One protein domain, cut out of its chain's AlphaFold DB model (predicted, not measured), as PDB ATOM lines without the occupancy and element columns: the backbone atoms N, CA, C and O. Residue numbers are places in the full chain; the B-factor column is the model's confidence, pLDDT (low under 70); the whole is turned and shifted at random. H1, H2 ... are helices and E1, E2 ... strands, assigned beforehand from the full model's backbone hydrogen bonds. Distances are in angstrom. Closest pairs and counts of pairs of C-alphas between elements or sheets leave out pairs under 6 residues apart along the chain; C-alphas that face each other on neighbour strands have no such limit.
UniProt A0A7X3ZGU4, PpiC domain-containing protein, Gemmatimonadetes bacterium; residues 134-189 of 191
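AT A GLANCE: This is residues 134 to 189 of the 191 residues of the protein "PpiC domain-containing protein" of Gemmatimonadetes bacterium (UniProt A0A7X3ZGU4). A two-stranded antiparallel ribbon, E1 beside E2, makes one end of the domain, and two helices, H1 and H2, make the other. A long loop, residues 167 to 179, runs from H2 back to the ribbon. The 56 printed residues hold E1, H1, H2 and E2 in that order, class mixed; the whole is only just compact, close to loose, with a radius of gyration of the C-alphas of 11.7 A and spans of 31 by 22 by 19 A.

IN THESE COORDINATES: E1, residues 134 to 138, begins at C-alpha 134 (34.596, 30.445, -14.196). E2, residues 180 to 185, measures 14.6 A and ends at C-alpha 185 (34.383, 30.636, -9.847). H1, residues 145 to 156, measures 16.5 A; H2 is residues 161 to 166.

HOW THE PARTS SIT: E1 and E2 are antiparallel at 156 degrees, with N 135 and O 184 2.9 A apart, within hydrogen-bond range. H1 and H2 are close but not clearly touching, their closest C-alphas, Leu 155 and Phe 161, 6.8 A apart; they run opposite ways at a steep tilt of 42 degrees. In both, every O i to N i+4 pair is within hydrogen-bond range. E1 and H2 are apart, as are H1 and E2.

THE WHOLE: The farthest C-alphas, Glu 157 and Pro 187, are 33.7 A apart. The printed part has no cut; the link H2 to E2 is long. Residues 187 to 189 have pLDDT under 70.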
ATOM      1  N   GLU A 134      36.000  30.448 -14.575       91.44
ATOM      2  CA  GLU A 134      34.596  30.445 -14.196       91.44
ATOM      3  C   GLU A 134      33.841  29.396 -15.014       91.44
ATOM      4  O   GLU A 134      34.280  28.945 -16.084       91.44
ATOM      5  N   ARG A 135      32.709  28.951 -14.477       90.69
ATOM      6  CA  ARG A 135      31.771  28.055 -15.148       90.69
ATOM      7  C   ARG A 135      30.394  28.686 -15.103       90.69
ATOM      8  O   ARG A 135      29.962  29.120 -14.041       90.69
ATOM      9  N   LEU A 136      29.713  28.712 -16.243       93.00
ATOM     10  CA  LEU A 136      28.293  29.023 -16.273       93.00
ATOM     11  C   LEU A 136      27.548  27.826 -15.676       93.00
ATOM     12  O   LEU A 136      27.554  26.744 -16.265       93.00
ATOM     13  N   LEU A 137      26.979  28.005 -14.485       93.06
ATOM     14  CA  LEU A 137      26.193  26.979 -13.817       93.06
ATOM     15  C   LEU A 137      24.727  27.118 -14.219       93.06
ATOM     16  O   LEU A 137      24.134  28.189 -14.078       93.06
ATOM     17  N   SER A 138      24.144  25.994 -14.621       94.44
ATOM     18  CA  SER A 138      22.701  25.802 -14.648       94.44
ATOM     19  C   SER A 138      22.337  24.628 -13.745       94.44
ATOM     20  O   SER A 138      23.067  23.632 -13.713       94.44
ATOM     21  N   ARG A 139      21.231  24.724 -13.005       94.69
ATOM     22  CA  ARG A 139      20.741  23.637 -12.147       94.69
ATOM     23  C   ARG A 139      19.217  23.553 -12.166       94.69
ATOM     24  O   ARG A 139      18.536  24.520 -12.474       94.69
ATOM     25  N   ILE A 140      18.713  22.366 -11.845       96.75
ATOM     26  CA  ILE A 140      17.295  22.101 -11.598       96.75
ATOM     27  C   ILE A 140      17.217  21.619 -10.157       96.75
ATOM     28  O   ILE A 140      17.884  20.644  -9.802       96.75
ATOM     29  N   VAL A 141      16.441  22.314  -9.331       95.94
ATOM     30  CA  VAL A 141      16.207  21.936  -7.937       95.94
ATOM     31  C   VAL A 141      14.837  21.279  -7.849       95.94
ATOM     32  O   VAL A 141      13.841  21.826  -8.308       95.94
ATOM     33  N   VAL A 142      14.791  20.080  -7.285       96.88
ATOM     34  CA  VAL A 142      13.567  19.286  -7.115       96.88
ATOM     35  C   VAL A 142      13.400  18.934  -5.645       96.88
ATOM     36  O   VAL A 142      14.382  18.929  -4.898       96.88
ATOM     37  N   GLU A 143      12.178  18.632  -5.222       96.00
ATOM     38  CA  GLU A 143      11.873  18.389  -3.810       96.00
ATOM     39  C   GLU A 143      12.012  16.910  -3.435       96.00
ATOM     40  O   GLU A 143      12.154  16.574  -2.257       96.00
ATOM     41  N   SER A 144      12.011  16.016  -4.432       97.12
ATOM     42  CA  SER A 144      12.023  14.569  -4.215       97.12
ATOM     43  C   SER A 144      13.012  13.798  -5.110       97.12
ATOM     44  O   SER A 144      13.316  14.204  -6.238       97.12
ATOM     45  N   PRO A 145      13.526  12.643  -4.639       97.31
ATOM     46  CA  PRO A 145      14.303  11.720  -5.467       97.31
ATOM     47  C   PRO A 145      13.549  11.224  -6.709       97.31
ATOM     48  O   PRO A 145      14.170  11.007  -7.748       97.31
ATOM     49  N   GLU A 146      12.232  11.062  -6.618       97.69
ATOM     50  CA  GLU A 146      11.376  10.612  -7.715       97.69
ATOM     51  C   GLU A 146      11.337  11.646  -8.850       97.69
ATOM     52  O   GLU A 146      11.525  11.293 -10.016       97.69
ATOM     53  N   GLU A 147      11.179  12.933  -8.520       97.00
ATOM     54  CA  GLU A 147      11.256  14.031  -9.494       97.00
ATOM     55  C   GLU A 147      12.646  14.134 -10.120       97.00
ATOM     56  O   GLU A 147      12.761  14.328 -11.330       97.00
ATOM     57  N   ARG A 148      13.712  13.952  -9.329       97.19
ATOM     58  CA  ARG A 148      15.085  13.903  -9.855       97.19
ATOM     59  C   ARG A 148      15.213  12.805 -10.907       97.19
ATOM     60  O   ARG A 148      15.777  13.045 -11.974       97.19
ATOM     61  N   ASP A 149      14.720  11.606 -10.612       98.00
ATOM     62  CA  ASP A 149      14.834  10.459 -11.514       98.00
ATOM     63  C   ASP A 149      14.007  10.658 -12.789       98.00
ATOM     64  O   ASP A 149      14.481  10.334 -13.882       98.00
ATOM     65  N   GLN A 150      12.831  11.283 -12.674       97.25
ATOM     66  CA  GLN A 150      12.039  11.716 -13.821       97.25
ATOM     67  C   GLN A 150      12.802  12.728 -14.688       97.25
ATOM     68  O   GLN A 150      12.944  12.517 -15.893       97.25
ATOM     69  N   VAL A 151      13.334  13.799 -14.089       97.31
ATOM     70  CA  VAL A 151      14.117  14.827 -14.794       97.31
ATOM     71  C   VAL A 151      15.319  14.202 -15.502       97.31
ATOM     72  O   VAL A 151      15.574  14.502 -16.668       97.31
ATOM     73  N   LEU A 152      16.032  13.280 -14.846       97.50
ATOM     74  CA  LEU A 152      17.151  12.555 -15.452       97.50
ATOM     75  C   LEU A 152      16.723  11.685 -16.643       97.50
ATOM     76  O   LEU A 152      17.490  11.581 -17.601       97.50
ATOM     77  N   SER A 153      15.543  11.056 -16.605       98.06
ATOM     78  CA  SER A 153      15.011  10.304 -17.754       98.06
ATOM     79  C   SER A 153      14.705  11.233 -18.923       98.06
ATOM     80  O   SER A 153      15.209  11.016 -20.022       98.06
ATOM     81  N   GLU A 154      13.964  12.315 -18.675       97.69
ATOM     82  CA  GLU A 154      13.572  13.272 -19.716       97.69
ATOM     83  C   GLU A 154      14.800  13.944 -20.368       97.69
ATOM     84  O   GLU A 154      14.837  14.125 -21.587       97.69
ATOM     85  N   LEU A 155      15.851  14.235 -19.590       97.38
ATOM     86  CA  LEU A 155      17.135  14.718 -20.118       97.38
ATOM     87  C   LEU A 155      17.823  13.680 -21.018       97.38
ATOM     88  O   LEU A 155      18.361  14.034 -22.067       97.38
ATOM     89  N   ARG A 156      17.814  12.396 -20.638       97.56
ATOM     90  CA  ARG A 156      18.402  11.310 -21.449       97.56
ATOM     91  C   ARG A 156      17.632  11.063 -22.743       97.56
ATOM     92  O   ARG A 156      18.231  10.656 -23.732       97.56
ATOM     93  N   GLU A 157      16.333  11.330 -22.735       97.62
ATOM     94  CA  GLU A 157      15.460  11.282 -23.912       97.62
ATOM     95  C   GLU A 157      15.647  12.496 -24.841       97.62
ATOM     96  O   GLU A 157      15.089  12.528 -25.937       97.62
ATOM     97  N   GLY A 158      16.475  13.471 -24.447       96.62
ATOM     98  CA  GLY A 158      16.850  14.618 -25.272       96.62
ATOM     99  C   GLY A 158      15.968  15.849 -25.083       96.62
ATOM    100  O   GLY A 158      16.054  16.774 -25.893       96.62
ATOM    101  N   ARG A 159      15.133  15.897 -24.034       96.81
ATOM    102  CA  ARG A 159      14.402  17.121 -23.689       96.81
ATOM    103  C   ARG A 159      15.380  18.232 -23.302       96.81
ATOM    104  O   ARG A 159      16.405  17.982 -22.663       96.81
ATOM    105  N   ALA A 160      15.062  19.467 -23.682       96.69
ATOM    106  CA  ALA A 160      15.911  20.612 -23.389       96.69
ATOM    107  C   ALA A 160      15.972  20.894 -21.877       96.69
ATOM    108  O   ALA A 160      14.958  20.888 -21.181       96.69
ATOM    109  N   PHE A 161      17.174  21.198 -21.376       96.94
ATOM    110  CA  PHE A 161      17.397  21.496 -19.960       96.94
ATOM    111  C   PHE A 161      16.569  22.694 -19.481       96.94
ATOM    112  O   PHE A 161      15.932  22.606 -18.439       96.94
ATOM    113  N   ALA A 162      16.538  23.781 -20.258       95.81
ATOM    114  CA  ALA A 162      15.809  24.999 -19.902       95.81
ATOM    115  C   ALA A 162      14.294  24.763 -19.763       95.81
ATOM    116  O   ALA A 162      13.673  25.290 -18.848       95.81
ATOM    117  N   GLU A 163      13.705  23.917 -20.616       95.62
ATOM    118  CA  GLU A 163      12.285  23.548 -20.515       95.62
ATOM    119  C   GLU A 163      11.991  22.768 -19.230       95.62
ATOM    120  O   GLU A 163      10.948  22.944 -18.600       95.62
ATOM    121  N   LEU A 164      12.913  21.889 -18.832       96.06
ATOM    122  CA  LEU A 164      12.803  21.156 -17.576       96.06
ATOM    123  C   LEU A 164      13.019  22.067 -16.371       96.06
ATOM    124  O   LEU A 164      12.275  21.947 -15.407       96.06
ATOM    125  N   ALA A 165      13.982  22.985 -16.431       96.00
ATOM    126  CA  ALA A 165      14.244  23.945 -15.368       96.00
ATOM    127  C   ALA A 165      13.036  24.850 -15.099       96.00
ATOM    128  O   ALA A 165      12.664  25.024 -13.941       96.00
ATOM    129  N   GLN A 166      12.351  25.311 -16.150       95.69
ATOM    130  CA  GLN A 166      11.170  26.164 -16.014       95.69
ATOM    131  C   GLN A 166      10.042  25.493 -15.217       95.69
ATOM    132  O   GLN A 166       9.338  26.160 -14.463       95.69
ATOM    133  N   ARG A 167       9.893  24.162 -15.317       94.62
ATOM    134  CA  ARG A 167       8.902  23.402 -14.528       94.62
ATOM    135  C   ARG A 167       9.148  23.474 -13.020       94.62
ATOM    136  O   ARG A 167       8.211  23.252 -12.263       94.62
ATOM    137  N   PHE A 168      10.385  23.738 -12.607       94.50
ATOM    138  CA  PHE A 168      10.820  23.765 -11.211       94.50
ATOM    139  C   PHE A 168      11.404  25.129 -10.811       94.50
ATOM    140  O   PHE A 168      12.142  25.208  -9.832       94.50
ATOM    141  N   ALA A 169      11.103  26.201 -11.553       92.88
ATOM    142  CA  ALA A 169      11.693  27.523 -11.322       92.88
ATOM    143  C   ALA A 169      11.454  28.038  -9.888       92.88
ATOM    144  O   ALA A 169      12.354  28.606  -9.273       92.88
ATOM    145  N   ASP A 170      10.282  27.753  -9.314       94.56
ATOM    146  CA  ASP A 170       9.929  28.158  -7.947       94.56
ATOM    147  C   ASP A 170      10.803  27.496  -6.866       94.56
ATOM    148  O   ASP A 170      10.943  28.030  -5.763       94.56
ATOM    149  N   ASN A 171      11.442  26.365  -7.183       94.81
ATOM    150  CA  ASN A 171      12.305  25.641  -6.252       94.81
ATOM    151  C   ASN A 171      13.707  26.261  -6.142       94.81
ATOM    152  O   ASN A 171      14.467  25.899  -5.239       94.81
ATOM    153  N   ASP A 172      14.078  27.170  -7.049       92.00
ATOM    154  CA  ASP A 172      15.400  27.795  -7.068       92.00
ATOM    155  C   ASP A 172      15.353  29.298  -7.382       92.00
ATOM    156  O   ASP A 172      15.689  29.719  -8.489       92.00
ATOM    157  N   PRO A 173      15.043  30.147  -6.384       90.31
ATOM    158  CA  PRO A 173      14.979  31.598  -6.571       90.31
ATOM    159  C   PRO A 173      16.307  32.254  -6.987       90.31
ATOM    160  O   PRO A 173      16.329  33.440  -7.310       90.31
ATOM    161  N   ALA A 174      17.425  31.523  -6.908       88.94
ATOM    162  CA  ALA A 174      18.741  32.004  -7.314       88.94
ATOM    163  C   ALA A 174      19.035  31.768  -8.807       88.94
ATOM    164  O   ALA A 174      20.032  32.292  -9.307       88.94
ATOM    165  N   ALA A 175      18.205  30.989  -9.505       92.06
ATOM    166  CA  ALA A 175      18.318  30.729 -10.933       92.06
ATOM    167  C   ALA A 175      17.272  31.522 -11.734       92.06
ATOM    168  O   ALA A 175      16.207  31.875 -11.229       92.06
ATOM    169  N   GLY A 176      17.568  31.794 -13.006       92.69
ATOM    170  CA  GLY A 176      16.550  32.198 -13.976       92.69
ATOM    171  C   GLY A 176      15.571  31.060 -14.280       92.69
ATOM    172  O   GLY A 176      15.824  29.903 -13.947       92.69
ATOM    173  N   GLU A 177      14.468  31.363 -14.971       91.25
ATOM    174  CA  GLU A 177      13.481  30.344 -15.382       91.25
ATOM    175  C   GLU A 177      14.081  29.242 -16.275       91.25
ATOM    176  O   GLU A 177      13.568  28.131 -16.324       91.25
ATOM    177  N   ASP A 178      15.187  29.520 -16.966       92.50
ATOM    178  CA  ASP A 178      15.948  28.554 -17.764       92.50
ATOM    179  C   ASP A 178      16.929  27.703 -16.930       92.50
ATOM    180  O   ASP A 178      17.679  26.882 -17.472       92.50
ATOM    181  N   GLY A 179      16.933  27.891 -15.608       94.12
ATOM    182  CA  GLY A 179      17.806  27.219 -14.654       94.12
ATOM    183  C   GLY A 179      19.217  27.796 -14.586       94.12
ATOM    184  O   GLY A 179      20.058  27.214 -13.902       94.12
ATOM    185  N   VAL A 180      19.526  28.893 -15.289       96.44
ATOM    186  CA  VAL A 180      20.853  29.525 -15.251       96.44
ATOM    187  C   VAL A 180      21.030  30.293 -13.943       96.44
ATOM    188  O   VAL A 180      20.309  31.243 -13.660       96.44
ATOM    189  N   VAL A 181      22.045  29.912 -13.167       93.69
ATOM    190  CA  VAL A 181      22.455  30.611 -11.935       93.69
ATOM    191  C   VAL A 181      23.451  31.728 -12.258       93.69
ATOM    192  O   VAL A 181      23.447  32.785 -11.635       93.69
ATOM    193  N   GLY A 182      24.309  31.508 -13.259       92.69
ATOM    194  CA  GLY A 182      25.311  32.475 -13.706       92.69
ATOM    195  C   GLY A 182      26.736  31.933 -13.652       92.69
ATOM    196  O   GLY A 182      26.962  30.727 -13.538       92.69
ATOM    197  N   TRP A 183      27.710  32.832 -13.793       92.06
ATOM    198  CA  TRP A 183      29.129  32.489 -13.743       92.06
ATOM    199  C   TRP A 183      29.585  32.285 -12.302       92.06
ATOM    200  O   TRP A 183      29.403  33.154 -11.453       92.06
ATOM    201  N   ILE A 184      30.179  31.124 -12.036       89.38
ATOM    202  CA  ILE A 184      30.663  30.733 -10.716       89.38
ATOM    203  C   ILE A 184      32.135  30.335 -10.826       89.38
ATOM    204  O   ILE A 184      32.507  29.463 -11.618       89.38
ATOM    205  N   GLY A 185      32.978  30.993 -10.030       86.94
ATOM    206  CA  GLY A 185      34.383  30.636  -9.847       86.94
ATOM    207  C   GLY A 185      34.579  29.547  -8.787       86.94
ATOM    208  O   GLY A 185      33.717  29.306  -7.947       86.94
ATOM    209  N   LEU A 186      35.756  28.921  -8.784       77.44
ATOM    210  CA  LEU A 186      36.122  27.843  -7.850       77.44
ATOM    211  C   LEU A 186      35.853  28.111  -6.352       77.44
ATOM    212  O   LEU A 186      35.308  27.217  -5.713       77.44
ATOM    213  N   PRO A 187      36.126  29.303  -5.780       68.88
ATOM    214  CA  PRO A 187      35.847  29.587  -4.365       68.88
ATOM    215  C   PRO A 187      34.370  29.472  -3.955       68.88
ATOM    216  O   PRO A 187      34.062  29.469  -2.767       68.88
ATOM    217  N   HIS A 188      33.462  29.432  -4.929       64.75
ATOM    218  CA  HIS A 188      32.019  29.364  -4.728       64.75
ATOM    219  C   HIS A 188      31.439  27.974  -5.051       64.75
ATOM    220  O   HIS A 188      30.227  27.796  -4.965       64.75
ATOM    221  N   LEU A 189      32.281  27.005  -5.442       64.19
ATOM    222  CA  LEU A 189      31.876  25.640  -5.808       64.19
ATOM    223  C   LEU A 189      32.081  24.609  -4.687       64.19
ATOM    224  O   LEU A 189      31.659  23.467  -4.858       64.19
TER     225      LEU A 189